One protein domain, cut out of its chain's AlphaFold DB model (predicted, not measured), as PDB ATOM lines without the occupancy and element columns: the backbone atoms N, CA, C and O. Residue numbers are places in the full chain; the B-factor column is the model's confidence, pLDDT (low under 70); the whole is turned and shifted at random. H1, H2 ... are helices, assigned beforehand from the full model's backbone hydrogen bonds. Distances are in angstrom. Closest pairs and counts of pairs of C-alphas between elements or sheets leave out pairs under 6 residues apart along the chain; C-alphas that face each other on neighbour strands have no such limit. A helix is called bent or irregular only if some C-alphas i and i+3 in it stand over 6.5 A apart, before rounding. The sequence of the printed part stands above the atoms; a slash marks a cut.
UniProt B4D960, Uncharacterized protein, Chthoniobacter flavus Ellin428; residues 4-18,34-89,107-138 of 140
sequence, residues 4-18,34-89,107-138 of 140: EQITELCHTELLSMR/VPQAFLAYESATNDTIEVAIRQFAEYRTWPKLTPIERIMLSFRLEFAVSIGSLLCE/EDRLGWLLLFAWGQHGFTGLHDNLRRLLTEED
ATOM      1  N   GLU A   4      23.135 -14.155  -9.562       87.06
ATOM      2  CA  GLU A   4      22.342 -14.949  -8.620       87.06
ATOM      3  C   GLU A   4      20.922 -15.178  -9.153       87.06
ATOM      4  O   GLU A   4      20.499 -16.316  -9.337       87.06
ATOM      5  N   GLN A   5      20.241 -14.103  -9.552       87.94
ATOM      6  CA  GLN A   5      18.911 -14.152 -10.163       87.94
ATOM      7  C   GLN A   5      18.898 -14.925 -11.491       87.94
ATOM      8  O   GLN A   5      17.928 -15.612 -11.797       87.94
ATOM      9  N   ILE A   6      19.952 -14.815 -12.310       87.44
ATOM     10  CA  ILE A   6      20.072 -15.590 -13.560       87.44
ATOM     11  C   ILE A   6      20.236 -17.078 -13.256       87.44
ATOM     12  O   ILE A   6      19.617 -17.906 -13.922       87.44
ATOM     13  N   THR A   7      21.051 -17.410 -12.261       91.38
ATOM     14  CA  THR A   7      21.317 -18.787 -11.841       91.38
ATOM     15  C   THR A   7      20.052 -19.425 -11.285       91.38
ATOM     16  O   THR A   7      19.687 -20.523 -11.702       91.38
ATOM     17  N   GLU A   8      19.333 -18.713 -10.418       93.81
ATOM     18  CA  GLU A   8      18.056 -19.160  -9.862       93.81
ATOM     19  C   GLU A   8      16.988 -19.340 -10.949       93.81
ATOM     20  O   GLU A   8      16.283 -20.355 -10.959       93.81
ATOM     21  N   LEU A   9      16.912 -18.412 -11.914       94.12
ATOM     22  CA  LEU A   9      16.031 -18.557 -13.073       94.12
ATOM     23  C   LEU A   9      16.383 -19.822 -13.864       94.12
ATOM     24  O   LEU A   9      15.515 -20.659 -14.087       94.12
ATOM     25  N   CYS A  10      17.650 -20.004 -14.245       94.38
ATOM     26  CA  CYS A  10      18.078 -21.178 -15.011       94.38
ATOM     27  C   CYS A  10      17.816 -22.485 -14.255       94.38
ATOM     28  O   CYS A  10      17.418 -23.473 -14.867       94.38
ATOM     29  N   HIS A  11      18.002 -22.494 -12.935       96.25
ATOM     30  CA  HIS A  11      17.727 -23.656 -12.097       96.25
ATOM     31  C   HIS A  11      16.228 -23.978 -12.049       96.25
ATOM     32  O   HIS A  11      15.838 -25.132 -12.215       96.25
ATOM     33  N   THR A  12      15.378 -22.962 -11.899       96.56
ATOM     34  CA  THR A  12      13.916 -23.128 -11.920       96.56
ATOM     35  C   THR A  12      13.445 -23.685 -13.263       96.56
ATOM     36  O   THR A  12      12.713 -24.676 -13.310       96.56
ATOM     37  N   GLU A  13      13.928 -23.105 -14.362       96.38
ATOM     38  CA  GLU A  13      13.605 -23.571 -15.711       96.38
ATOM     39  C   GLU A  13      14.134 -24.985 -15.973       96.38
ATOM     40  O   GLU A  13      13.445 -25.790 -16.596       96.38
ATOM     41  N   LEU A  14      15.311 -25.344 -15.451       95.56
ATOM     42  CA  LEU A  14      15.856 -26.700 -15.552       95.56
ATOM     43  C   LEU A  14      14.926 -27.733 -14.906       95.56
ATOM     44  O   LEU A  14      14.667 -28.788 -15.492       95.56
ATOM     45  N   LEU A  15      14.413 -27.438 -13.709       95.06
ATOM     46  CA  LEU A  15      13.479 -28.325 -13.015       95.06
ATOM     47  C   LEU A  15      12.175 -28.481 -13.810       95.06
ATOM     48  O   LEU A  15      11.717 -29.608 -14.006       95.06
ATOM     49  N   SER A  16      11.635 -27.381 -14.345       94.00
ATOM     50  CA  SER A  16      10.439 -27.409 -15.197       94.00
ATOM     51  C   SER A  16      10.664 -28.188 -16.502       94.00
ATOM     52  O   SER A  16       9.829 -28.994 -16.921       94.00
ATOM     53  N   MET A  17      11.827 -28.030 -17.137       92.56
ATOM     54  CA  MET A  17      12.170 -28.755 -18.364       92.56
ATOM     55  C   MET A  17      12.278 -30.259 -18.147       92.56
ATOM     56  O   MET A  17      11.909 -31.018 -19.043       92.56
ATOM     57  N   ARG A  18      12.715 -30.686 -16.959       90.00
ATOM     58  CA  ARG A  18      12.837 -32.101 -16.596       90.00
ATOM     59  C   ARG A  18      11.512 -32.744 -16.190       90.00
ATOM     60  O   ARG A  18      11.377 -33.967 -16.273       90.00
ATOM     61  N   VAL A  34      24.884 -43.804 -26.219       82.31
ATOM     62  CA  VAL A  34      24.638 -42.470 -25.647       82.31
ATOM     63  C   VAL A  34      25.467 -41.387 -26.335       82.31
ATOM     64  O   VAL A  34      24.864 -40.386 -26.731       82.31
ATOM     65  N   PRO A  35      26.793 -41.532 -26.538       83.69
ATOM     66  CA  PRO A  35      27.584 -40.470 -27.148       83.69
ATOM     67  C   PRO A  35      27.150 -40.170 -28.587       83.69
ATOM     68  O   PRO A  35      26.958 -39.005 -28.937       83.69
ATOM     69  N   GLN A  36      26.926 -41.200 -29.409       84.12
ATOM     70  CA  GLN A  36      26.513 -41.023 -30.803       84.12
ATOM     71  C   GLN A  36      25.105 -40.427 -30.904       84.12
ATOM     72  O   GLN A  36      24.886 -39.472 -31.653       84.12
ATOM     73  N   ALA A  37      24.153 -40.966 -30.142       85.44
ATOM     74  CA  ALA A  37      22.779 -40.485 -30.141       85.44
ATOM     75  C   ALA A  37      22.691 -39.048 -29.611       85.44
ATOM     76  O   ALA A  37      21.973 -38.231 -30.185       85.44
ATOM     77  N   PHE A  38      23.462 -38.705 -28.575       86.19
ATOM     78  CA  PHE A  38      23.526 -37.340 -28.061       86.19
ATOM     79  C   PHE A  38      24.005 -36.365 -29.137       86.19
ATOM     80  O   PHE A  38      23.323 -35.379 -29.399       86.19
ATOM     81  N   LEU A  39      25.131 -36.656 -29.799       86.75
ATOM     82  CA  LEU A  39      25.672 -35.804 -30.865       86.75
ATOM     83  C   LEU A  39      24.677 -35.633 -32.026       86.75
ATOM     84  O   LEU A  39      24.573 -34.549 -32.601       86.75
ATOM     85  N   ALA A  40      23.926 -36.685 -32.361       88.81
ATOM     86  CA  ALA A  40      22.890 -36.620 -33.387       88.81
ATOM     87  C   ALA A  40      21.704 -35.733 -32.969       88.81
ATOM     88  O   ALA A  40      21.255 -34.903 -33.760       88.81
ATOM     89  N   TYR A  41      21.207 -35.877 -31.736       89.75
ATOM     90  CA  TYR A  41      20.122 -35.041 -31.215       89.75
ATOM     91  C   TYR A  41      20.535 -33.583 -31.058       89.75
ATOM     92  O   TYR A  41      19.741 -32.688 -31.344       89.75
ATOM     93  N   GLU A  42      21.768 -33.338 -30.636       88.62
ATOM     94  CA  GLU A  42      22.335 -32.004 -30.512       88.62
ATOM     95  C   GLU A  42      22.347 -31.297 -31.872       88.62
ATOM     96  O   GLU A  42      21.699 -30.261 -32.024       88.62
ATOM     97  N   SER A  43      22.923 -31.940 -32.891       89.31
ATOM     98  CA  SER A  43      22.952 -31.420 -34.261       89.31
ATOM     99  C   SER A  43      21.546 -31.172 -34.819       89.31
ATOM    100  O   SER A  43      21.282 -30.145 -35.441       89.31
ATOM    101  N   ALA A  44      20.605 -32.082 -34.550       91.75
ATOM    102  CA  ALA A  44      19.232 -31.974 -35.038       91.75
ATOM    103  C   ALA A  44      18.404 -30.873 -34.351       91.75
ATOM    104  O   ALA A  44      17.395 -30.444 -34.909       91.75
ATOM    105  N   THR A  45      18.779 -30.445 -33.140       93.44
ATOM    106  CA  THR A  45      17.966 -29.523 -32.325       93.44
ATOM    107  C   THR A  45      18.628 -28.178 -32.043       93.44
ATOM    108  O   THR A  45      17.931 -27.274 -31.577       93.44
ATOM    109  N   ASN A  46      19.925 -28.013 -32.339       91.00
ATOM    110  CA  ASN A  46      20.702 -26.816 -32.007       91.00
ATOM    111  C   ASN A  46      19.994 -25.519 -32.422       91.00
ATOM    112  O   ASN A  46      19.716 -24.677 -31.568       91.00
ATOM    113  N   ASP A  47      19.638 -25.392 -33.699       93.31
ATOM    114  CA  ASP A  47      19.063 -24.160 -34.247       93.31
ATOM    115  C   ASP A  47      17.706 -23.830 -33.612       93.31
ATOM    116  O   ASP A  47      17.450 -22.687 -33.221       93.31
ATOM    117  N   THR A  48      16.843 -24.836 -33.434       95.69
ATOM    118  CA  THR A  48      15.539 -24.650 -32.783       95.69
ATOM    119  C   THR A  48      15.700 -24.225 -31.323       95.69
ATOM    120  O   THR A  48      14.970 -23.356 -30.844       95.69
ATOM    121  N   ILE A  49      16.680 -24.792 -30.615       95.38
ATOM    122  CA  ILE A  49      16.983 -24.432 -29.227       95.38
ATOM    123  C   ILE A  49      17.530 -23.007 -29.138       95.38
ATOM    124  O   ILE A  49      17.136 -22.269 -28.235       95.38
ATOM    125  N   GLU A  50      18.384 -22.575 -30.069       94.56
ATOM    126  CA  GLU A  50      18.866 -21.192 -30.093       94.56
ATOM    127  C   GLU A  50      17.724 -20.187 -30.269       94.56
ATOM    128  O   GLU A  50      17.662 -19.185 -29.551       94.56
ATOM    129  N   VAL A  51      16.789 -20.470 -31.182       94.81
ATOM    130  CA  VAL A  51      15.585 -19.649 -31.371       94.81
ATOM    131  C   VAL A  51      14.741 -19.628 -30.096       94.81
ATOM    132  O   VAL A  51      14.328 -18.556 -29.650       94.81
ATOM    133  N   ALA A  52      14.533 -20.787 -29.465       96.12
ATOM    134  CA  ALA A  52      13.775 -20.891 -28.222       96.12
ATOM    135  C   ALA A  52      14.413 -20.091 -27.076       96.12
ATOM    136  O   ALA A  52      13.700 -19.422 -26.329       96.12
ATOM    137  N   ILE A  53      15.743 -20.111 -26.957       94.50
ATOM    138  CA  ILE A  53      16.482 -19.335 -25.954       94.50
ATOM    139  C   ILE A  53      16.322 -17.837 -26.200       94.50
ATOM    140  O   ILE A  53      16.076 -17.107 -25.244       94.50
ATOM    141  N   ARG A  54      16.422 -17.368 -27.450       92.31
ATOM    142  CA  ARG A  54      16.199 -15.948 -27.780       92.31
ATOM    143  C   ARG A  54      14.780 -15.520 -27.412       92.31
ATOM    144  O   ARG A  54      14.604 -14.526 -26.715       92.31
ATOM    145  N   GLN A  55      13.785 -16.328 -27.775       93.12
ATOM    146  CA  GLN A  55      12.391 -16.074 -27.416       93.12
ATOM    147  C   GLN A  55      12.186 -16.038 -25.894       93.12
ATOM    148  O   GLN A  55      11.503 -15.157 -25.378       93.12
ATOM    149  N   PHE A  56      12.786 -16.966 -25.150       93.06
ATOM    150  CA  PHE A  56      12.704 -16.963 -23.692       93.06
ATOM    151  C   PHE A  56      13.448 -15.772 -23.068       93.06
ATOM    152  O   PHE A  56      13.008 -15.216 -22.058       93.06
ATOM    153  N   ALA A  57      14.563 -15.350 -23.662       88.44
ATOM    154  CA  ALA A  57      15.328 -14.204 -23.196       88.44
ATOM    155  C   ALA A  57      14.525 -12.896 -23.296       88.44
ATOM    156  O   ALA A  57      14.591 -12.090 -22.362       88.44
ATOM    157  N   GLU A  58      13.734 -12.757 -24.362       87.88
ATOM    158  CA  GLU A  58      12.876 -11.604 -24.649       87.88
ATOM    159  C   GLU A  58      11.532 -11.665 -23.896       87.88
ATOM    160  O   GLU A  58      11.152 -10.721 -23.205       87.88
ATOM    161  N   TYR A  59      10.826 -12.798 -23.965       89.62
ATOM    162  CA  TYR A  59       9.428 -12.920 -23.517       89.62
ATOM    163  C   TYR A  59       9.228 -13.756 -22.247       89.62
ATOM    164  O   TYR A  59       8.090 -13.941 -21.810       89.62
ATOM    165  N   ARG A  60      10.301 -14.309 -21.664       89.25
ATOM    166  CA  ARG A  60      10.262 -15.168 -20.456       89.25
ATOM    167  C   ARG A  60       9.328 -16.372 -20.568       89.25
ATOM    168  O   ARG A  60       8.844 -16.885 -19.567       89.25
ATOM    169  N   THR A  61       9.072 -16.821 -21.791       92.00
ATOM    170  CA  THR A  61       8.181 -17.943 -22.075       92.00
ATOM    171  C   THR A  61       8.830 -18.833 -23.118       92.00
ATOM    172  O   THR A  61       9.230 -18.354 -24.181       92.00
ATOM    173  N   TRP A  62       8.929 -20.128 -22.826       94.19
ATOM    174  CA  TRP A  62       9.420 -21.099 -23.795       94.19
ATOM    175  C   TRP A  62       8.381 -21.340 -24.894       94.19
ATOM    176  O   TRP A  62       7.184 -21.440 -24.598       94.19
ATOM    177  N   PRO A  63       8.802 -21.483 -26.162       95.19
ATOM    178  CA  PRO A  63       7.921 -22.032 -27.179       95.19
ATOM    179  C   PRO A  63       7.552 -23.483 -26.845       95.19
ATOM    180  O   PRO A  63       8.089 -24.109 -25.931       95.19
ATOM    181  N   LYS A  64       6.624 -24.052 -27.615       94.81
ATOM    182  CA  LYS A  64       6.313 -25.476 -27.501       94.81
ATOM    183  C   LYS A  64       7.521 -26.296 -27.962       94.81
ATOM    184  O   LYS A  64       7.835 -26.291 -29.146       94.81
ATOM    185  N   LEU A  65       8.137 -27.020 -27.031       94.38
ATOM    186  CA  LEU A  65       9.287 -27.887 -27.281       94.38
ATOM    187  C   LEU A  65       8.872 -29.364 -27.299       94.38
ATOM    188  O   LEU A  65       8.022 -29.808 -26.521       94.38
ATOM    189  N   THR A  66       9.499 -30.137 -28.174       93.50
ATOM    190  CA  THR A  66       9.450 -31.600 -28.174       93.50
ATOM    191  C   THR A  66      10.215 -32.174 -26.972       93.50
ATOM    192  O   THR A  66      11.046 -31.488 -26.373       93.50
ATOM    193  N   PRO A  67       9.992 -33.449 -26.602       90.94
ATOM    194  CA  PRO A  67      10.739 -34.073 -25.510       90.94
ATOM    195  C   PRO A  67      12.262 -34.043 -25.703       90.94
ATOM    196  O   PRO A  67      12.984 -33.799 -24.741       90.94
ATOM    197  N   ILE A  68      12.749 -34.244 -26.932       90.44
ATOM    198  CA  ILE A  68      14.188 -34.221 -27.237       90.44
ATOM    199  C   ILE A  68      14.739 -32.799 -27.091       90.44
ATOM    200  O   ILE A  68      15.762 -32.613 -26.439       90.44
ATOM    201  N   GLU A  69      14.042 -31.782 -27.604       93.88
ATOM    202  CA  GLU A  69      14.466 -30.383 -27.446       93.88
ATOM    203  C   GLU A  69      14.512 -29.961 -25.973       93.88
ATOM    204  O   GLU A  69      15.462 -29.305 -25.557       93.88
ATOM    205  N   ARG A  70      13.539 -30.388 -25.153       93.94
ATOM    206  CA  ARG A  70      13.555 -30.145 -23.697       93.94
ATOM    207  C   ARG A  70      14.766 -30.788 -23.020       93.94
ATOM    208  O   ARG A  70      15.361 -30.185 -22.127       93.94
ATOM    209  N   ILE A  71      15.150 -31.993 -23.442       90.75
ATOM    210  CA  ILE A  71      16.338 -32.687 -22.925       90.75
ATOM    211  C   ILE A  71      17.602 -31.933 -23.301       90.75
ATOM    212  O   ILE A  71      18.392 -31.597 -22.424       90.75
ATOM    213  N   MET A  72      17.768 -31.613 -24.580       91.31
ATOM    214  CA  MET A  72      18.948 -30.910 -25.072       91.31
ATOM    215  C   MET A  72      19.072 -29.506 -24.466       91.31
ATOM    216  O   MET A  72      20.162 -29.097 -24.064       91.31
ATOM    217  N   LEU A  73      17.954 -28.796 -24.287       94.44
ATOM    218  CA  LEU A  73      17.916 -27.525 -23.564       94.44
ATOM    219  C   LEU A  73      18.287 -27.690 -22.080       94.44
ATOM    220  O   LEU A  73      18.970 -26.827 -21.529       94.44
ATOM    221  N   SER A  74      17.905 -28.801 -21.440       93.25
ATOM    222  CA  SER A  74      18.263 -29.073 -20.040       93.25
ATOM    223  C   SER A  74      19.779 -29.146 -19.833       93.25
ATOM    224  O   SER A  74      20.262 -28.649 -18.822       93.25
ATOM    225  N   PHE A  75      20.543 -29.684 -20.790       89.81
ATOM    226  CA  PHE A  75      22.013 -29.672 -20.714       89.81
ATOM    227  C   PHE A  75      22.586 -28.249 -20.752       89.81
ATOM    228  O   PHE A  75      23.501 -27.930 -19.993       89.81
ATOM    229  N   ARG A  76      22.015 -27.362 -21.579       92.38
ATOM    230  CA  ARG A  76      22.432 -25.948 -21.624       92.38
ATOM    231  C   ARG A  76      22.092 -25.211 -20.336       92.38
ATOM    232  O   ARG A  76      22.906 -24.433 -19.847       92.38
ATOM    233  N   LEU A  77      20.907 -25.464 -19.782       95.19
ATOM    234  CA  LEU A  77      20.475 -24.884 -18.511       95.19
ATOM    235  C   LEU A  77      21.341 -25.376 -17.345       95.19
ATOM    236  O   LEU A  77      21.728 -24.576 -16.504       95.19
ATOM    237  N   GLU A  78      21.709 -26.655 -17.312       93.06
ATOM    238  CA  GLU A  78      22.606 -27.216 -16.293       93.06
ATOM    239  C   GLU A  78      24.019 -26.616 -16.364       93.06
ATOM    240  O   GLU A  78      24.589 -26.218 -15.341       93.06
ATOM    241  N   PHE A  79      24.557 -26.450 -17.577       92.44
ATOM    242  CA  PHE A  79      25.792 -25.697 -17.798       92.44
ATOM    243  C   PHE A  79      25.666 -24.247 -17.310       92.44
ATOM    244  O   PHE A  79      26.528 -23.763 -16.578       92.44
ATOM    245  N   ALA A  80      24.572 -23.568 -17.659       92.56
ATOM    246  CA  ALA A  80      24.315 -22.198 -17.239       92.56
ATOM    247  C   ALA A  80      24.216 -22.060 -15.714       92.56
ATOM    248  O   ALA A  80      24.806 -21.139 -15.161       92.56
ATOM    249  N   VAL A  81      23.552 -22.986 -15.019       93.75
ATOM    250  CA  VAL A  81      23.503 -23.008 -13.546       93.75
ATOM    251  C   VAL A  81      24.903 -23.162 -12.951       93.75
ATOM    252  O   VAL A  81      25.241 -22.469 -11.991       93.75
ATOM    253  N   SER A  82      25.733 -24.025 -13.539       90.81
ATOM    254  CA  SER A  82      27.096 -24.282 -13.059       90.81
ATOM    255  C   SER A  82      27.991 -23.048 -13.222       90.81
ATOM    256  O   SER A  82      28.631 -22.607 -12.271       90.81
ATOM    257  N   ILE A  83      27.995 -22.445 -14.414       89.50
ATOM    258  CA  ILE A  83      28.779 -21.234 -14.696       89.50
ATOM    259  C   ILE A  83      28.224 -20.024 -13.938       89.50
ATOM    260  O   ILE A  83      28.995 -19.244 -13.389       89.50
ATOM    261  N   GLY A  84      26.901 -19.877 -13.873       87.81
ATOM    262  CA  GLY A  84      26.237 -18.814 -13.127       87.81
ATOM    263  C   GLY A  84      26.611 -18.837 -11.647       87.81
ATOM    264  O   GLY A  84      27.031 -17.811 -11.119       87.81
ATOM    265  N   SER A  85      26.582 -20.017 -11.016       88.00
ATOM    266  CA  SER A  85      27.023 -20.205  -9.626       88.00
ATOM    267  C   SER A  85      28.477 -19.769  -9.416       88.00
ATOM    268  O   SER A  85      28.759 -19.020  -8.487       88.00
ATOM    269  N   LEU A  86      29.389 -20.154 -10.317       86.88
ATOM    270  CA  LEU A  86      30.795 -19.730 -10.245       86.88
ATOM    271  C   LEU A  86      30.953 -18.210 -10.381       86.88
ATOM    272  O   LEU A  86      31.784 -17.612  -9.702       86.88
ATOM    273  N   LEU A  87      30.155 -17.575 -11.244       83.75
ATOM    274  CA  LEU A  87      30.166 -16.123 -11.438       83.75
ATOM    275  C   LEU A  87      29.589 -15.358 -10.238       83.75
ATOM    276  O   LEU A  87      29.984 -14.214 -10.023       83.75
ATOM    277  N   CYS A  88      28.702 -15.969  -9.447       82.12
ATOM    278  CA  CYS A  88      28.224 -15.405  -8.180       82.12
ATOM    279  C   CYS A  88      29.323 -15.346  -7.108       82.12
ATOM    280  O   CYS A  88      29.295 -14.460  -6.260       82.12
ATOM    281  N   GLU A  89      30.275 -16.281  -7.137       78.31
ATOM    282  CA  GLU A  89      31.357 -16.379  -6.148       78.31
ATOM    283  C   GLU A  89      32.540 -15.442  -6.441       78.31
ATOM    284  O   GLU A  89      33.407 -15.251  -5.586       78.31
ATOM    285  N   GLU A 107      18.573  -9.891 -20.914       56.66
ATOM    286  CA  GLU A 107      18.569 -10.643 -22.168       56.66
ATOM    287  C   GLU A 107      19.992 -10.932 -22.671       56.66
ATOM    288  O   GLU A 107      20.285 -12.070 -23.027       56.66
ATOM    289  N   ASP A 108      20.904  -9.957 -22.575       74.06
ATOM    290  CA  ASP A 108      22.301 -10.124 -22.985       74.06
ATOM    291  C   ASP A 108      23.047 -11.102 -22.086       74.06
ATOM    292  O   ASP A 108      23.821 -11.906 -22.588       74.06
ATOM    293  N   ARG A 109      22.824 -11.082 -20.764       78.75
ATOM    294  CA  ARG A 109      23.501 -12.020 -19.849       78.75
ATOM    295  C   ARG A 109      22.977 -13.445 -19.998       78.75
ATOM    296  O   ARG A 109      23.768 -14.384 -20.014       78.75
ATOM    297  N   LEU A 110      21.660 -13.607 -20.128       83.38
ATOM    298  CA  LEU A 110      21.045 -14.918 -20.329       83.38
ATOM    299  C   LEU A 110      21.409 -15.495 -21.706       83.38
ATOM    300  O   LEU A 110      21.820 -16.649 -21.798       83.38
ATOM    301  N   GLY A 111      21.316 -14.682 -22.761       83.69
ATOM    302  CA  GLY A 111      21.738 -15.048 -24.110       83.69
ATOM    303  C   GLY A 111      23.239 -15.326 -24.184       83.69
ATOM    304  O   GLY A 111      23.651 -16.314 -24.787       83.69
ATOM    305  N   TRP A 112      24.071 -14.530 -23.508       86.12
ATOM    306  CA  TRP A 112      25.504 -14.802 -23.406       86.12
ATOM    307  C   TRP A 112      25.769 -16.156 -22.749       86.12
ATOM    308  O   TRP A 112      26.562 -16.930 -23.270       86.12
ATOM    309  N   LEU A 113      25.080 -16.485 -21.656       88.12
ATOM    310  CA  LEU A 113      25.302 -17.730 -20.924       88.12
ATOM    311  C   LEU A 113      24.815 -18.966 -21.703       88.12
ATOM    312  O   LEU A 113      25.558 -19.933 -21.865       88.12
ATOM    313  N   LEU A 114      23.582 -18.919 -22.213       90.00
ATOM    314  CA  LEU A 114      22.919 -20.061 -22.854       90.00
ATOM    315  C   LEU A 114      23.273 -20.248 -24.337       90.00
ATOM    316  O   LEU A 114      23.086 -21.346 -24.860       90.00
ATOM    317  N   LEU A 115      23.764 -19.207 -25.020       87.69
ATOM    318  CA  LEU A 115      24.170 -19.279 -26.430       87.69
ATOM    319  C   LEU A 115      25.684 -19.167 -26.577       87.69
ATOM    320  O   LEU A 115      26.323 -20.091 -27.070       87.69
ATOM    321  N   PHE A 116      26.272 -18.051 -26.145       84.88
ATOM    322  CA  PHE A 116      27.678 -17.767 -26.430       84.88
ATOM    323  C   PHE A 116      28.637 -18.632 -25.599       84.88
ATOM    324  O   PHE A 116      29.466 -19.343 -26.162       84.88
ATOM    325  N   ALA A 117      28.518 -18.613 -24.269       85.75
ATOM    326  CA  ALA A 117      29.361 -19.397 -23.369       85.75
ATOM    327  C   ALA A 117      29.152 -20.902 -23.580       85.75
ATOM    328  O   ALA A 117      30.124 -21.662 -23.595       85.75
ATOM    329  N   TRP A 118      27.904 -21.321 -23.825       88.19
ATOM    330  CA  TRP A 118      27.603 -22.676 -24.275       88.19
ATOM    331  C   TRP A 118      28.359 -23.011 -25.564       88.19
ATOM    332  O   TRP A 118      29.163 -23.933 -25.552       88.19
ATOM    333  N   GLY A 119      28.176 -22.257 -26.649       82.12
ATOM    334  CA  GLY A 119      28.807 -22.561 -27.937       82.12
ATOM    335  C   GLY A 119      30.339 -22.601 -27.881       82.12
ATOM    336  O   GLY A 119      30.955 -23.446 -28.519       82.12
ATOM    337  N   GLN A 120      30.964 -21.727 -27.088       76.12
ATOM    338  CA  GLN A 120      32.426 -21.678 -26.972       76.12
ATOM    339  C   GLN A 120      32.998 -22.799 -26.097       76.12
ATOM    340  O   GLN A 120      33.988 -23.429 -26.474       76.12
ATOM    341  N   HIS A 121      32.392 -23.057 -24.935       77.19
ATOM    342  CA  HIS A 121      32.991 -23.911 -23.905       77.19
ATOM    343  C   HIS A 121      32.146 -25.136 -23.555       77.19
ATOM    344  O   HIS A 121      32.701 -26.226 -23.424       77.19
ATOM    345  N   GLY A 122      30.827 -24.980 -23.426       73.62
ATOM    346  CA  GLY A 122      29.918 -26.085 -23.108       73.62
ATOM    347  C   GLY A 122      29.835 -27.112 -24.239       73.62
ATOM    348  O   GLY A 122      30.149 -28.283 -24.040       73.62
ATOM    349  N   PHE A 123      29.494 -26.653 -25.441       78.31
ATOM    350  CA  PHE A 123      29.400 -27.444 -26.664       78.31
ATOM    351  C   PHE A 123      30.737 -28.099 -27.008       78.31
ATOM    352  O   PHE A 123      30.809 -29.320 -27.116       78.31
ATOM    353  N   THR A 124      31.809 -27.308 -27.120       76.62
ATOM    354  CA  THR A 124      33.138 -27.814 -27.496       76.62
ATOM    355  C   THR A 124      33.636 -28.856 -26.497       76.62
ATOM    356  O   THR A 124      33.985 -29.967 -26.888       76.62
ATOM    357  N   GLY A 125      33.597 -28.542 -25.195       79.31
ATOM    358  CA  GLY A 125      34.063 -29.455 -24.154       79.31
ATOM    359  C   GLY A 125      33.250 -30.749 -24.090       79.31
ATOM    360  O   GLY A 125      33.819 -31.828 -23.927       79.31
ATOM    361  N   LEU A 126      31.927 -30.668 -24.257       79.94
ATOM    362  CA  LEU A 126      31.070 -31.849 -24.281       79.94
ATOM    363  C   LEU A 126      31.318 -32.699 -25.533       79.94
ATOM    364  O   LEU A 126      31.534 -33.902 -25.416       79.94
ATOM    365  N   HIS A 127      31.348 -32.087 -26.718       80.75
ATOM    366  CA  HIS A 127      31.530 -32.800 -27.982       80.75
ATOM    367  C   HIS A 127      32.896 -33.476 -28.070       80.75
ATOM    368  O   HIS A 127      32.978 -34.609 -28.537       80.75
ATOM    369  N   ASP A 128      33.957 -32.826 -27.599       84.31
ATOM    370  CA  ASP A 128      35.296 -33.412 -27.612       84.31
ATOM    371  C   ASP A 128      35.394 -34.623 -26.678       84.31
ATOM    372  O   ASP A 128      35.988 -35.638 -27.044       84.31
ATOM    373  N   ASN A 129      34.755 -34.564 -25.505       83.06
ATOM    374  CA  ASN A 129      34.700 -35.706 -24.593       83.06
ATOM    375  C   ASN A 129      33.854 -36.856 -25.158       83.06
ATOM    376  O   ASN A 129      34.287 -38.004 -25.100       83.06
ATOM    377  N   LEU A 130      32.692 -36.567 -25.752       83.19
ATOM    378  CA  LEU A 130      31.850 -37.596 -26.374       83.19
ATOM    379  C   LEU A 130      32.540 -38.256 -27.572       83.19
ATOM    380  O   LEU A 130      32.484 -39.473 -27.716       83.19
ATOM    381  N   ARG A 131      33.240 -37.478 -28.407       82.44
ATOM    382  CA  ARG A 131      34.039 -38.027 -29.512       82.44
ATOM    383  C   ARG A 131      35.186 -38.895 -29.009       82.44
ATOM    384  O   ARG A 131      35.435 -39.930 -29.612       82.44
ATOM    385  N   ARG A 132      35.855 -38.505 -27.916       84.81
ATOM    386  CA  ARG A 132      36.923 -39.318 -27.317       84.81
ATOM    387  C   ARG A 132      36.403 -40.692 -26.890       84.81
ATOM    388  O   ARG A 132      37.024 -41.688 -27.240       84.81
ATOM    389  N   LEU A 133      35.247 -40.741 -26.225       81.19
ATOM    390  CA  LEU A 133      34.615 -42.006 -25.825       81.19
ATOM    391  C   LEU A 133      34.338 -42.913 -27.033       81.19
ATOM    392  O   LEU A 133      34.644 -44.096 -26.983       81.19
ATOM    393  N   LEU A 134      33.853 -42.346 -28.143       80.44
ATOM    394  CA  LEU A 134      33.612 -43.103 -29.379       80.44
ATOM    395  C   LEU A 134      34.898 -43.630 -30.033       80.44
ATOM    396  O   LEU A 134      34.862 -44.657 -30.691       80.44
ATOM    397  N   THR A 135      36.026 -42.932 -29.881       79.56
ATOM    398  CA  THR A 135      37.316 -43.381 -30.437       79.56
ATOM    399  C   THR A 135      38.063 -44.368 -29.544       79.56
ATOM    400  O   THR A 135      38.918 -45.096 -30.037       79.56
ATOM    401  N   GLU A 136      37.786 -44.370 -28.238       67.38
ATOM    402  CA  GLU A 136      38.410 -45.282 -27.273       67.38
ATOM    403  C   GLU A 136      37.721 -46.658 -27.247       67.38
ATOM    404  O   GLU A 136      38.382 -47.645 -26.944       67.38
ATOM    405  N   GLU A 137      36.444 -46.757 -27.638       55.69
ATOM    406  CA  GLU A 137      35.726 -48.040 -27.770       55.69
ATOM    407  C   GLU A 137      36.180 -48.902 -28.970       55.69
ATOM    408  O   GLU A 137      35.899 -50.098 -28.991       55.69
ATOM    409  N   ASP A 138      36.919 -48.341 -29.938       49.72
ATOM    410  CA  ASP A 138      37.463 -49.067 -31.105       49.72
ATOM    411  C   ASP A 138      38.834 -49.735 -30.834       49.72
ATOM    412  O   ASP A 138      39.442 -50.321 -31.736       49.72
TER     413      ASP A 138
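Overview. This is residues 4 to 18, 34 to 89 and 107 to 138 of the 140 residues of an uncharacterized protein of Chthoniobacter flavus Ellin428 (UniProt B4D960). Two bent helices, H2 and H4, run opposite ways beside each other and cross over one side of H3, whose other side is covered by H1, packed alongside it. H4 lies along the longest axis, while H2 turns sharply between its arms. The printed part has 103 residues, with helices H1 to H4 in chain order and no named strand, all helix in class. It is compact, with a radius of gyration of the C-alphas of 13.9 A and spans of 45 by 34 by 21 A.

Along the chain. H1, residues 4 to 18, is 21.2 A long and begins at C-alpha 4 (22.342, -14.949, -8.620). H2, residues 34 to 59, was assigned as one helix by its hydrogen bonds but is bent, with C-alphas 44 and 47 7.9 A apart; its arms are H2a, residues 34 to 44, 15.1 A, and H2b, residues 47 to 59, 18.3 A. H3, residues 67 to 88, is 30.9 A long. H4, residues 107 to 136, likewise one helix by its hydrogen bonds, is bent, with C-alphas 120 and 123 6.5 A apart; its arms are H4a, residues 107 to 120, 18.4 A, and H4b, residues 123 to 136, 20.0 A, ending at C-alpha 136 (38.410, -45.282, -27.273).

Arrangement. H3 is the hub. H1 touches it at a shallow tilt of 22 degrees, opposite ways; the closest C-alphas, Thr 7 and Val 81, are 5.0 A apart. H4a touches H3 about perpendicular, at 76 degrees, closest at C-alphas 80 and 113, 5.9 A. H2b touches H3 at a steep tilt of 58 degrees, closest at C-alphas 49 and 73, 6.5 A. H2a and H3 only just touch, with 3 pairs of C-alphas within 8 A, closest at 42 and 72, 6.5 A. H2b touches H4a at a shallow tilt of 20 degrees, opposite ways, closest at C-alphas 57 and 107, 4.9 A. H2a touches H4b at a steep tilt of 40 degrees, opposite ways, closest at C-alphas 35 and 130, 5.2 A. H3 and H4b are apart. Every O i to N i+4 pair is within hydrogen-bond range in H1, H2a, H2b and H4b, against 17 of 18 in H3 and 8 of 10 in H4a.

Size, cuts and confidence. The farthest C-alphas, Tyr 59 and Asp 138, are 46.4 A apart. Residues 19 to 33 and 90 to 106 are not printed, with C-alpha gaps of 18.1 A from 18 to 34 and 21.3 A from 89 to 107. The link from H2 to H3 is short. Mean pLDDT of the printed part is 87.3; residues 107 and 136 to 138 are under 70.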